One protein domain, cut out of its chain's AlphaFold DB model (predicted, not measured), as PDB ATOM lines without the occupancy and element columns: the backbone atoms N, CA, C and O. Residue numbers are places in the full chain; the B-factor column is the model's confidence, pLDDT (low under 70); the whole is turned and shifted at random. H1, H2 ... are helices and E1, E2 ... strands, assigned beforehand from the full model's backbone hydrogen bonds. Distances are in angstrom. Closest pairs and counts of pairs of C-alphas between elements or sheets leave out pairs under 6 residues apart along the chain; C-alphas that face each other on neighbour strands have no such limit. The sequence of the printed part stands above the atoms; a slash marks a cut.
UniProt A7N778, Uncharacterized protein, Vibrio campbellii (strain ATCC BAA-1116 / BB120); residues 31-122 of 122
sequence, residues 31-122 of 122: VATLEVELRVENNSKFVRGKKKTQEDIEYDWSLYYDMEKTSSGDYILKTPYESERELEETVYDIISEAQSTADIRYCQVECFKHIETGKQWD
ATOM      1  N   VAL A  31     158.664 212.665  63.020       86.31
ATOM      2  CA  VAL A  31     158.831 212.582  61.567       86.31
ATOM      3  C   VAL A  31     157.722 211.673  61.050       86.31
ATOM      4  O   VAL A  31     157.529 210.595  61.601       86.31
ATOM      5  N   ALA A  32     156.968 212.154  60.069       88.25
ATOM      6  CA  ALA A  32     155.974 211.401  59.318       88.25
ATOM      7  C   ALA A  32     156.646 210.744  58.113       88.25
ATOM      8  O   ALA A  32     157.492 211.377  57.467       88.25
ATOM      9  N   THR A  33     156.227 209.525  57.782       92.38
ATOM     10  CA  THR A  33     156.628 208.847  56.550       92.38
ATOM     11  C   THR A  33     155.443 208.845  55.588       92.38
ATOM     12  O   THR A  33     154.406 208.238  55.856       92.38
ATOM     13  N   LEU A  34     155.577 209.561  54.473       91.69
ATOM     14  CA  LEU A  34     154.552 209.665  53.440       91.69
ATOM     15  C   LEU A  34     154.927 208.757  52.267       91.69
ATOM     16  O   LEU A  34     155.960 208.962  51.637       91.69
ATOM     17  N   GLU A  35     154.090 207.766  51.987       92.44
ATOM     18  CA  GLU A  35     154.083 206.995  50.744       92.44
ATOM     19  C   GLU A  35     153.297 207.791  49.693       92.44
ATOM     20  O   GLU A  35     152.194 208.263  49.982       92.44
ATOM     21  N   VAL A  36     153.870 207.979  48.503       90.44
ATOM     22  CA  VAL A  36     153.307 208.839  47.453       90.44
ATOM     23  C   VAL A  36     153.249 208.099  46.120       90.44
ATOM     24  O   VAL A  36     154.282 207.689  45.579       90.44
ATOM     25  N   GLU A  37     152.039 207.961  45.574       89.38
ATOM     26  CA  GLU A  37     151.805 207.391  44.245       89.38
ATOM     27  C   GLU A  37     151.726 208.509  43.185       89.38
ATOM     28  O   GLU A  37     150.660 209.041  42.857       89.38
ATOM     29  N   LEU A  38     152.881 208.863  42.616       85.06
ATOM     30  CA  LEU A  38     153.004 209.904  41.590       85.06
ATOM     31  C   LEU A  38     152.580 209.382  40.202       85.06
ATOM     32  O   LEU A  38     153.398 208.904  39.405       85.06
ATOM     33  N   ARG A  39     151.299 209.520  39.856       82.06
ATOM     34  CA  ARG A  39     150.792 209.202  38.508       82.06
ATOM     35  C   ARG A  39     150.758 210.420  37.596       82.06
ATOM     36  O   ARG A  39     149.742 211.091  37.524       82.06
ATOM     37  N   VAL A  40     151.813 210.658  36.817       79.06
ATOM     38  CA  VAL A  40     151.813 211.740  35.814       79.06
ATOM     39  C   VAL A  40     151.037 211.337  34.549       79.06
ATOM     40  O   VAL A  40     151.531 210.624  33.666       79.06
ATOM     41  N   GLU A  41     149.808 211.830  34.428       77.75
ATOM     42  CA  GLU A  41     148.961 211.708  33.233       77.75
ATOM     43  C   GLU A  41     149.194 212.873  32.248       77.75
ATOM     44  O   GLU A  41     149.708 213.908  32.636       77.75
ATOM     45  N   ASN A  42     148.864 212.727  30.957       74.62
ATOM     46  CA  ASN A  42     148.786 213.873  30.034       74.62
ATOM     47  C   ASN A  42     147.300 214.158  29.805       74.62
ATOM     48  O   ASN A  42     146.582 213.236  29.414       74.62
ATOM     49  N   ASN A  43     146.862 215.416  29.849       70.19
ATOM     50  CA  ASN A  43     145.464 215.785  29.570       70.19
ATOM     51  C   ASN A  43     145.054 215.542  28.096       70.19
ATOM     52  O   ASN A  43     143.898 215.722  27.721       70.19
ATOM     53  N   SER A  44     145.991 215.143  27.226       72.19
ATOM     54  CA  SER A  44     145.717 214.709  25.856       72.19
ATOM     55  C   SER A  44     146.811 213.791  25.306       72.19
ATOM     56  O   SER A  44     148.003 214.005  25.532       72.19
ATOM     57  N   LYS A  45     146.418 212.817  24.473       71.00
ATOM     58  CA  LYS A  45     147.328 211.904  23.749       71.00
ATOM     59  C   LYS A  45     148.317 212.601  22.801       71.00
ATOM     60  O   LYS A  45     149.261 211.970  22.335       71.00
ATOM     61  N   PHE A  46     148.079 213.872  22.475       69.06
ATOM     62  CA  PHE A  46     148.950 214.674  21.612       69.06
ATOM     63  C   PHE A  46     150.026 215.448  22.393       69.06
ATOM     64  O   PHE A  46     151.011 215.880  21.798       69.06
ATOM     65  N   VAL A  47     149.864 215.602  23.712       67.12
ATOM     66  CA  VAL A  47     150.845 216.261  24.583       67.12
ATOM     67  C   VAL A  47     152.027 215.321  24.824       67.12
ATOM     68  O   VAL A  47     151.870 214.112  24.998       67.12
ATOM     69  N   ARG A  48     153.239 215.879  24.828       70.50
ATOM     70  CA  ARG A  48     154.480 215.179  25.179       70.50
ATOM     71  C   ARG A  48     155.103 215.927  26.354       70.50
ATOM     72  O   ARG A  48     155.563 217.048  26.173       70.50
ATOM     73  N   GLY A  49     155.073 215.326  27.541       78.69
ATOM     74  CA  GLY A  49     155.472 215.995  28.785       78.69
ATOM     75  C   GLY A  49     155.864 215.027  29.899       78.69
ATOM     76  O   GLY A  49     156.971 215.161  30.410       78.69
ATOM     77  N   LYS A  50     155.018 214.015  30.182       81.81
ATOM     78  CA  LYS A  50     155.121 213.053  31.307       81.81
ATOM     79  C   LYS A  50     156.505 212.900  31.958       81.81
ATOM     80  O   LYS A  50     156.678 213.286  33.105       81.81
ATOM     81  N   LYS A  51     157.496 212.362  31.227       84.62
ATOM     82  CA  LYS A  51     158.844 212.091  31.767       84.62
ATOM     83  C   LYS A  51     159.525 213.350  32.302       84.62
ATOM     84  O   LYS A  51     160.115 213.297  33.370       84.62
ATOM     85  N   LYS A  52     159.426 214.475  31.587       85.38
ATOM     86  CA  LYS A  52     160.038 215.728  32.034       85.38
ATOM     87  C   LYS A  52     159.265 216.351  33.197       85.38
ATOM     88  O   LYS A  52     159.901 216.877  34.093       85.38
ATOM     89  N   THR A  53     157.935 216.225  33.231       85.00
ATOM     90  CA  THR A  53     157.135 216.599  34.412       85.00
ATOM     91  C   THR A  53     157.582 215.819  35.651       85.00
ATOM     92  O   THR A  53     157.817 216.414  36.692       85.00
ATOM     93  N   GLN A  54     157.751 214.497  35.523       87.06
ATOM     94  CA  GLN A  54     158.219 213.635  36.610       87.06
ATOM     95  C   GLN A  54     159.634 214.015  37.063       87.06
ATOM     96  O   GLN A  54     159.855 214.155  38.256       87.06
ATOM     97  N   GLU A  55     160.564 214.256  36.134       89.56
ATOM     98  CA  GLU A  55     161.916 214.751  36.450       89.56
ATOM     99  C   GLU A  55     161.916 216.136  37.122       89.56
ATOM    100  O   GLU A  55     162.782 216.402  37.951       89.56
ATOM    101  N   ASP A  56     160.992 217.029  36.748       88.06
ATOM    102  CA  ASP A  56     160.848 218.359  37.356       88.06
ATOM    103  C   ASP A  56     160.348 218.228  38.816       88.06
ATOM    104  O   ASP A  56     160.961 218.793  39.718       88.06
ATOM    105  N   ILE A  57     159.325 217.394  39.071       86.81
ATOM    106  CA  ILE A  57     158.813 217.102  40.429       86.81
ATOM    107  C   ILE A  57     159.869 216.382  41.288       86.81
ATOM    108  O   ILE A  57     160.096 216.757  42.436       86.81
ATOM    109  N   GLU A  58     160.560 215.381  40.731       89.81
ATOM    110  CA  GLU A  58     161.658 214.674  41.408       89.81
ATOM    111  C   GLU A  58     162.779 215.628  41.831       89.81
ATOM    112  O   GLU A  58     163.308 215.515  42.939       89.81
ATOM    113  N   TYR A  59     163.134 216.575  40.961       89.00
ATOM    114  CA  TYR A  59     164.140 217.583  41.256       89.00
ATOM    115  C   TYR A  59     163.697 218.483  42.414       89.00
ATOM    116  O   TYR A  59     164.423 218.570  43.409       89.00
ATOM    117  N   ASP A  60     162.500 219.069  42.340       84.50
ATOM    118  CA  ASP A  60     161.958 219.926  43.400       84.50
ATOM    119  C   ASP A  60     161.892 219.174  44.741       84.50
ATOM    120  O   ASP A  60     162.405 219.650  45.758       84.50
ATOM    121  N   TRP A  61     161.365 217.949  44.758       87.38
ATOM    122  CA  TRP A  61     161.317 217.145  45.979       87.38
ATOM    123  C   TRP A  61     162.696 216.787  46.535       87.38
ATOM    124  O   TRP A  61     162.865 216.776  47.752       87.38
ATOM    125  N   SER A  62     163.698 216.538  45.686       86.19
ATOM    126  CA  SER A  62     165.067 216.254  46.145       86.19
ATOM    127  C   SER A  62     165.731 217.461  46.825       86.19
ATOM    128  O   SER A  62     166.499 217.303  47.779       86.19
ATOM    129  N   LEU A  63     165.394 218.681  46.389       81.94
ATOM    130  CA  LEU A  63     165.817 219.913  47.055       81.94
ATOM    131  C   LEU A  63     165.093 220.090  48.389       81.94
ATOM    132  O   LEU A  63     165.717 220.453  49.390       81.94
ATOM    133  N   TYR A  64     163.789 219.821  48.423       75.56
ATOM    134  CA  TYR A  64     162.920 220.306  49.491       75.56
ATOM    135  C   TYR A  64     162.434 219.273  50.494       75.56
ATOM    136  O   TYR A  64     161.886 219.705  51.493       75.56
ATOM    137  N   TYR A  65     162.674 217.974  50.312       81.81
ATOM    138  CA  TYR A  65     162.267 216.910  51.242       81.81
ATOM    139  C   TYR A  65     163.393 215.873  51.415       81.81
ATOM    140  O   TYR A  65     164.383 215.888  50.682       81.81
ATOM    141  N   ASP A  66     163.290 214.998  52.419       85.06
ATOM    142  CA  ASP A  66     164.086 213.760  52.474       85.06
ATOM    143  C   ASP A  66     163.318 212.694  51.682       85.06
ATOM    144  O   ASP A  66     162.401 212.059  52.211       85.06
ATOM    145  N   MET A  67     163.629 212.614  50.383       88.56
ATOM    146  CA  MET A  67     162.907 211.831  49.379       88.56
ATOM    147  C   MET A  67     163.707 210.604  48.930       88.56
ATOM    148  O   MET A  67     164.880 210.708  48.577       88.56
ATOM    149  N   GLU A  68     163.046 209.449  48.887       91.56
ATOM    150  CA  GLU A  68     163.572 208.205  48.324       91.56
ATOM    151  C   GLU A  68     162.582 207.642  47.297       91.56
ATOM    152  O   GLU A  68     161.383 207.568  47.563       91.56
ATOM    153  N   LYS A  69     163.075 207.220  46.127       92.44
ATOM    154  CA  LYS A  69     162.266 206.521  45.120       92.44
ATOM    155  C   LYS A  69     162.370 205.012  45.325       92.44
ATOM    156  O   LYS A  69     163.473 204.465  45.339       92.44
ATOM    157  N   THR A  70     161.234 204.340  45.466       90.81
ATOM    158  CA  THR A  70     161.165 202.901  45.745       90.81
ATOM    159  C   THR A  70     161.423 202.060  44.489       90.81
ATOM    160  O   THR A  70     161.403 202.543  43.353       90.81
ATOM    161  N   SER A  71     161.615 200.750  44.671       88.62
ATOM    162  CA  SER A  71     161.750 199.801  43.557       88.62
ATOM    163  C   SER A  71     160.458 199.576  42.757       88.62
ATOM    164  O   SER A  71     160.544 199.109  41.621       88.62
ATOM    165  N   SER A  72     159.281 199.913  43.302       86.75
ATOM    166  CA  SER A  72     158.006 199.914  42.568       86.75
ATOM    167  C   SER A  72     157.824 201.157  41.689       86.75
ATOM    168  O   SER A  72     157.047 201.113  40.738       86.75
ATOM    169  N   GLY A  73     158.585 202.228  41.946       85.38
ATOM    170  CA  GLY A  73     158.489 203.512  41.247       85.38
ATOM    171  C   GLY A  73     157.729 204.594  42.017       85.38
ATOM    172  O   GLY A  73     157.691 205.729  41.540       85.38
ATOM    173  N   ASP A  74     157.190 204.247  43.185       89.75
ATOM    174  CA  ASP A  74     156.576 205.153  44.161       89.75
ATOM    175  C   ASP A  74     157.648 205.951  44.922       89.75
ATOM    176  O   ASP A  74     158.854 205.724  44.766       89.75
ATOM    177  N   TYR A  75     157.217 206.876  45.779       91.25
ATOM    178  CA  TYR A  75     158.116 207.746  46.537       91.25
ATOM    179  C   TYR A  75     157.825 207.684  48.032       91.25
ATOM    180  O   TYR A  75     156.676 207.572  48.457       91.25
ATOM    181  N   ILE A  76     158.883 207.795  48.829       92.56
ATOM    182  CA  ILE A  76     158.822 208.016  50.268       92.56
ATOM    183  C   ILE A  76     159.319 209.431  50.545       92.56
ATOM    184  O   ILE A  76     160.474 209.737  50.253       92.56
ATOM    185  N   LEU A  77     158.477 210.275  51.140       90.88
ATOM    186  CA  LEU A  77     158.862 211.588  51.663       90.88
ATOM    187  C   LEU A  77     158.856 211.549  53.191       90.88
ATOM    188  O   LEU A  77     157.858 211.161  53.802       90.88
ATOM    189  N   LYS A  78     159.946 211.989  53.825       88.38
ATOM    190  CA  LYS A  78     159.987 212.177  55.282       88.38
ATOM    191  C   LYS A  78     159.876 213.653  55.633       88.38
ATOM    192  O   LYS A  78     160.697 214.462  55.198       88.38
ATOM    193  N   THR A  79     158.892 213.997  56.464       83.75
ATOM    194  CA  THR A  79     158.663 215.378  56.911       83.75
ATOM    195  C   THR A  79     158.440 215.457  58.427       83.75
ATOM    196  O   THR A  79     157.722 214.628  58.988       83.75
ATOM    197  N   PRO A  80     159.077 216.395  59.148       83.31
ATOM    198  CA  PRO A  80     158.847 216.595  60.566       83.31
ATOM    199  C   PRO A  80     157.542 217.351  60.832       83.31
ATOM    200  O   PRO A  80     157.175 218.245  60.079       83.31
ATOM    201  N   TYR A  81     156.883 217.031  61.945       84.38
ATOM    202  CA  TYR A  81     155.645 217.687  62.369       84.38
ATOM    203  C   TYR A  81     155.468 217.627  63.895       84.38
ATOM    204  O   TYR A  81     155.820 216.634  64.538       84.38
ATOM    205  N   GLU A  82     154.916 218.676  64.500       84.12
ATOM    206  CA  GLU A  82     154.577 218.765  65.929       84.12
ATOM    207  C   GLU A  82     153.075 218.591  66.192       84.12
ATOM    208  O   GLU A  82     152.678 218.201  67.295       84.12
ATOM    209  N   SER A  83     152.234 218.845  65.183       85.69
ATOM    210  CA  SER A  83     150.776 218.705  65.253       85.69
ATOM    211  C   SER A  83     150.193 218.094  63.978       85.69
ATOM    212  O   SER A  83     150.769 218.230  62.904       85.69
ATOM    213  N   GLU A  84     149.033 217.437  64.076       86.62
ATOM    214  CA  GLU A  84     148.349 216.877  62.898       86.62
ATOM    215  C   GLU A  84     148.033 217.952  61.851       86.62
ATOM    216  O   GLU A  84     148.207 217.706  60.664       86.62
ATOM    217  N   ARG A  85     147.674 219.162  62.294       86.44
ATOM    218  CA  ARG A  85     147.435 220.311  61.417       86.44
ATOM    219  C   ARG A  85     148.681 220.723  60.623       86.44
ATOM    220  O   ARG A  85     148.572 221.006  59.442       86.44
ATOM    221  N   GLU A  86     149.853 220.753  61.254       85.56
ATOM    222  CA  GLU A  86     151.119 221.074  60.570       85.56
ATOM    223  C   GLU A  86     151.486 219.998  59.536       85.56
ATOM    224  O   GLU A  86     151.996 220.318  58.463       85.56
ATOM    225  N   LEU A  87     151.180 218.727  59.829       88.38
ATOM    226  CA  LEU A  87     151.325 217.638  58.864       88.38
ATOM    227  C   LEU A  87     150.350 217.797  57.688       88.38
ATOM    228  O   LEU A  87     150.770 217.652  56.549       88.38
ATOM    229  N   GLU A  88     149.082 218.131  57.947       89.75
ATOM    230  CA  GLU A  88     148.097 218.430  56.897       89.75
ATOM    231  C   GLU A  88     148.532 219.610  56.025       89.75
ATOM    232  O   GLU A  88     148.571 219.469  54.808       89.75
ATOM    233  N   GLU A  89     148.897 220.746  56.627       88.56
ATOM    234  CA  GLU A  89     149.390 221.936  55.919       88.56
ATOM    235  C   GLU A  89     150.621 221.590  55.063       88.56
ATOM    236  O   GLU A  89     150.671 221.948  53.889       88.56
ATOM    237  N   THR A  90     151.555 220.786  55.587       86.62
ATOM    238  CA  THR A  90     152.730 220.335  54.823       86.62
ATOM    239  C   THR A  90     152.371 219.394  53.669       86.62
ATOM    240  O   THR A  90     152.959 219.507  52.598       86.62
ATOM    241  N   VAL A  91     151.417 218.472  53.845       88.81
ATOM    242  CA  VAL A  91     150.953 217.595  52.755       88.81
ATOM    243  C   VAL A  91     150.237 218.407  51.671       88.81
ATOM    244  O   VAL A  91     150.499 218.194  50.490       88.81
ATOM    245  N   TYR A  92     149.409 219.388  52.047       88.31
ATOM    246  CA  TYR A  92     148.772 220.300  51.091       88.31
ATOM    247  C   TYR A  92     149.782 221.163  50.323       88.31
ATOM    248  O   TYR A  92     149.597 221.355  49.121       88.31
ATOM    249  N   ASP A  93     150.853 221.642  50.969       86.81
ATOM    250  CA  ASP A  93     151.949 222.339  50.281       86.81
ATOM    251  C   ASP A  93     152.594 221.427  49.219       86.81
ATOM    252  O   ASP A  93     152.721 221.833  48.065       86.81
ATOM    253  N   ILE A  94     152.935 220.176  49.571       86.50
ATOM    254  CA  ILE A  94     153.556 219.217  48.638       86.50
ATOM    255  C   ILE A  94     152.633 218.937  47.439       86.50
ATOM    256  O   ILE A  94     153.082 219.030  46.294       86.50
ATOM    257  N   ILE A  95     151.348 218.647  47.692       86.12
ATOM    258  CA  ILE A  95     150.331 218.419  46.649       86.12
ATOM    259  C   ILE A  95     150.232 219.636  45.722       86.12
ATOM    260  O   ILE A  95     150.293 219.493  44.503       86.12
ATOM    261  N   SER A  96     150.101 220.838  46.288       84.94
ATOM    262  CA  SER A  96     149.932 222.085  45.530       84.94
ATOM    263  C   SER A  96     151.151 222.410  44.660       84.94
ATOM    264  O   SER A  96     151.016 222.879  43.528       84.94
ATOM    265  N   GLU A  97     152.357 222.113  45.148       85.12
ATOM    266  CA  GLU A  97     153.600 222.282  44.396       85.12
ATOM    267  C   GLU A  97     153.704 221.293  43.230       85.12
ATOM    268  O   GLU A  97     153.945 221.708  42.093       85.12
ATOM    269  N   ALA A  98     153.450 220.004  43.476       82.56
ATOM    270  CA  ALA A  98     153.464 218.981  42.434       82.56
ATOM    271  C   ALA A  98     152.371 219.223  41.376       82.56
ATOM    272  O   ALA A  98     152.648 219.136  40.176       82.56
ATOM    273  N   GLN A  99     151.162 219.618  41.795       81.94
ATOM    274  CA  GLN A  99     150.080 220.042  40.900       81.94
ATOM    275  C   GLN A  99     150.472 221.279  40.081       81.94
ATOM    276  O   GLN A  99     150.295 221.273  38.864       81.94
ATOM    277  N   SER A 100     151.091 222.299  40.687       82.00
ATOM    278  CA  SER A 100     151.582 223.473  39.950       82.00
ATOM    279  C   SER A 100     152.646 223.108  38.907       82.00
ATOM    280  O   SER A 100     152.655 223.693  37.822       82.00
ATOM    281  N   THR A 101     153.540 222.159  39.199       80.00
ATOM    282  CA  THR A 101     154.547 221.675  38.235       80.00
ATOM    283  C   THR A 101     153.916 220.802  37.141       80.00
ATOM    284  O   THR A 101     154.343 220.836  35.981       80.00
ATOM    285  N   ALA A 102     152.846 220.073  37.463       76.38
ATOM    286  CA  ALA A 102     152.074 219.274  36.519       76.38
ATOM    287  C   ALA A 102     151.222 220.122  35.557       76.38
ATOM    288  O   ALA A 102     151.228 219.865  34.347       76.38
ATOM    289  N   ASP A 103     150.570 221.176  36.051       73.81
ATOM    290  CA  ASP A 103     149.733 222.093  35.265       73.81
ATOM    291  C   ASP A 103     150.514 222.774  34.132       73.81
ATOM    292  O   ASP A 103     150.009 222.886  33.011       73.81
ATOM    293  N   ILE A 104     151.787 223.129  34.364       67.69
ATOM    294  CA  ILE A 104     152.701 223.695  33.347       67.69
ATOM    295  C   ILE A 104     152.791 222.806  32.091       67.69
ATOM    296  O   ILE A 104     153.070 223.292  30.990       67.69
ATOM    297  N   ARG A 105     152.559 221.495  32.235       65.31
ATOM    298  CA  ARG A 105     152.651 220.497  31.160       65.31
ATOM    299  C   ARG A 105     151.314 219.801  30.870       65.31
ATOM    300  O   ARG A 105     151.309 218.832  30.113       65.31
ATOM    301  N   TYR A 106     150.202 220.325  31.397       65.12
ATOM    302  CA  TYR A 106     148.871 219.716  31.333       65.12
ATOM    303  C   TYR A 106     148.875 218.263  31.830       65.12
ATOM    304  O   TYR A 106     148.546 217.337  31.077       65.12
ATOM    305  N   CYS A 107     149.281 218.074  33.082       64.56
ATOM    306  CA  CYS A 107     149.318 216.787  33.765       64.56
ATOM    307  C   CYS A 107     148.460 216.810  35.043       64.56
ATOM    308  O   CYS A 107     148.320 217.854  35.668       64.56
ATOM    309  N   GLN A 108     147.924 215.652  35.443       65.94
ATOM    310  CA  GLN A 108     147.205 215.441  36.711       65.94
ATOM    311  C   GLN A 108     147.950 214.403  37.565       65.94
ATOM    312  O   GLN A 108     148.625 213.549  36.991       65.94
ATOM    313  N   VAL A 109     147.848 214.538  38.894       64.50
ATOM    314  CA  VAL A 109     148.629 213.903  39.981       64.50
ATOM    315  C   VAL A 109     147.895 214.213  41.326       64.50
ATOM    316  O   VAL A 109     147.216 215.239  41.357       64.50
ATOM    317  N   GLU A 110     147.882 213.445  42.438       70.25
ATOM    318  CA  GLU A 110     148.642 212.266  42.953       70.25
ATOM    319  C   GLU A 110     147.753 211.330  43.833       70.25
ATOM    320  O   GLU A 110     146.539 211.298  43.654       70.25
ATOM    321  N   CYS A 111     148.346 210.589  44.791       76.88
ATOM    322  CA  CYS A 111     147.755 210.211  46.088       76.88
ATOM    323  C   CYS A 111     148.863 210.131  47.167       76.88
ATOM    324  O   CYS A 111     149.917 209.535  46.926       76.88
ATOM    325  N   PHE A 112     148.622 210.697  48.355       84.94
ATOM    326  CA  PHE A 112     149.534 210.661  49.509       84.94
ATOM    327  C   PHE A 112     148.970 209.788  50.622       84.94
ATOM    328  O   PHE A 112     147.783 209.861  50.934       84.94
ATOM    329  N   LYS A 113     149.830 209.026  51.299       89.94
ATOM    330  CA  LYS A 113     149.448 208.166  52.419       89.94
ATOM    331  C   LYS A 113     150.477 208.213  53.545       89.94
ATOM    332  O   LYS A 113     151.632 207.845  53.370       89.94
ATOM    333  N   HIS A 114     150.043 208.604  54.737       90.69
ATOM    334  CA  HIS A 114     150.866 208.542  55.944       90.69
ATOM    335  C   HIS A 114     150.930 207.096  56.436       90.69
ATOM    336  O   HIS A 114     149.903 206.523  56.816       90.69
ATOM    337  N   ILE A 115     152.121 206.496  56.425       88.62
ATOM    338  CA  ILE A 115     152.317 205.069  56.718       88.62
ATOM    339  C   ILE A 115     151.891 204.743  58.155       88.62
ATOM    340  O   ILE A 115     151.255 203.718  58.401       88.62
ATOM    341  N   GLU A 116     152.185 205.633  59.101       86.50
ATOM    342  CA  GLU A 116     151.989 205.414  60.533       86.50
ATOM    343  C   GLU A 116     150.517 205.472  60.976       86.50
ATOM    344  O   GLU A 116     150.160 204.843  61.973       86.50
ATOM    345  N   THR A 117     149.652 206.212  60.268       86.69
ATOM    346  CA  THR A 117     148.215 206.320  60.609       86.69
ATOM    347  C   THR A 117     147.272 205.802  59.526       86.69
ATOM    348  O   THR A 117     146.067 205.763  59.757       86.69
ATOM    349  N   GLY A 118     147.777 205.454  58.340       88.00
ATOM    350  CA  GLY A 118     146.965 205.084  57.177       88.00
ATOM    351  C   GLY A 118     146.102 206.222  56.614       88.00
ATOM    352  O   GLY A 118     145.211 205.956  55.814       88.00
ATOM    353  N   LYS A 119     146.334 207.475  57.035       89.75
ATOM    354  CA  LYS A 119     145.598 208.653  56.545       89.75
ATOM    355  C   LYS A 119     146.004 208.932  55.100       89.75
ATOM    356  O   LYS A 119     147.195 208.865  54.799       89.75
ATOM    357  N   GLN A 120     145.030 209.228  54.245       88.75
ATOM    358  CA  GLN A 120     145.241 209.521  52.829       88.75
ATOM    359  C   GLN A 120     144.804 210.949  52.486       88.75
ATOM    360  O   GLN A 120     143.931 211.504  53.160       88.75
ATOM    361  N   TRP A 121     145.426 211.512  51.453       86.38
ATOM    362  CA  TRP A 121     145.081 212.791  50.836       86.38
ATOM    363  C   TRP A 121     145.132 212.633  49.311       86.38
ATOM    364  O   TRP A 121     146.090 212.057  48.786       86.38
ATOM    365  N   ASP A 122     144.113 213.174  48.641       75.06
ATOM    366  CA  ASP A 122     143.829 213.057  47.204       75.06
ATOM    367  C   ASP A 122     143.568 214.454  46.598       75.06
ATOM    368  O   ASP A 122     142.994 215.300  47.329       75.06
TER     369      ASP A 122
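AT A GLANCE: This is residues 31 to 122 of the 122 residues of an uncharacterized protein of Vibrio campbellii (strain ATCC BAA-1116 / BB120) (UniProt A7N778). What does the model look like? A small twisted sheet of four strands has two helices, H1 and H2, covering one face, while its other face has no named helix over it; the unnamed stretch of residues 37 to 49 runs far out past the sheet to one end of the long axis, and the last residues fold back beside the edge strand E4. How is it made up? The printed part has 92 residues, with two named helices and four named strands in the order E1 H1 E2 E3 H2 E4, and the sheet runs E2 - E3 - E1 - E4, all antiparallel; the class is mixed, helices and strands. It is compact, with a radius of gyration of the C-alphas of 13.2 A, yet elongated, spanning 44 by 26 by 23 A.

IN THESE COORDINATES: Where are the strands? E1 is residues 31 to 36, 15.6 A long, from C-alpha 31 at (158.831, 212.582, 61.567); E3 is residues 75 to 81, 18.9 A long. E2 is residues 66 to 69 and E4 residues 112 to 114, with C-alpha 114 at (150.866, 208.542, 55.944). Where are the helices? H1 is residues 50 to 64, 21.1 A long, and H2 is residues 84 to 103, 28.2 A long, from C-alpha 84 at (148.349, 216.877, 62.898).

HOW THE PARTS SIT: How do the strands pair? E3 and E1 are antiparallel at 151 degrees, with N 34 and O 77 at 2.9 A; the hairpin E2 and E3 has N 68 and O 76 at 2.9 A. E1 and E4 have N 35 and O 113 at 2.8 A, and edge strands E2 and E4 are apart. How do the helices stand to the sheet? They make two layers with it, helices on one face: H2 is over E3 and E1 at a height over the sheet of 10.7 A, slantwise to the strands, and H1 is over E2 at 11.1 A, along the strands. E1, H1, E2 and E3, H2, E4 are split strand-helix-strand units, each with a strand between its two strands, and both crossovers are right-handed. How do the helices meet? H1, with residues 53 to 57 alone, touches residues 98 to 102 of H2, opposite ways at 37 degrees, only just a steep tilt; the closest C-alphas, of Ile 57 and Ala 98, are 6.0 A apart. In H1 and H2 every O i to N i+4 pair is within hydrogen-bond range.

THE WHOLE: How far does it reach? The C-alphas of Phe 46 and Glu 82, the two farthest apart, are 44.9 A apart, and the printed part has no cut. Which links are long, and where is confidence low? The link E1 to H1, 13 residues, is long; residues 46 to 47 and 104 to 109 have pLDDT under 70, against a mean of 83.3 for the printed part.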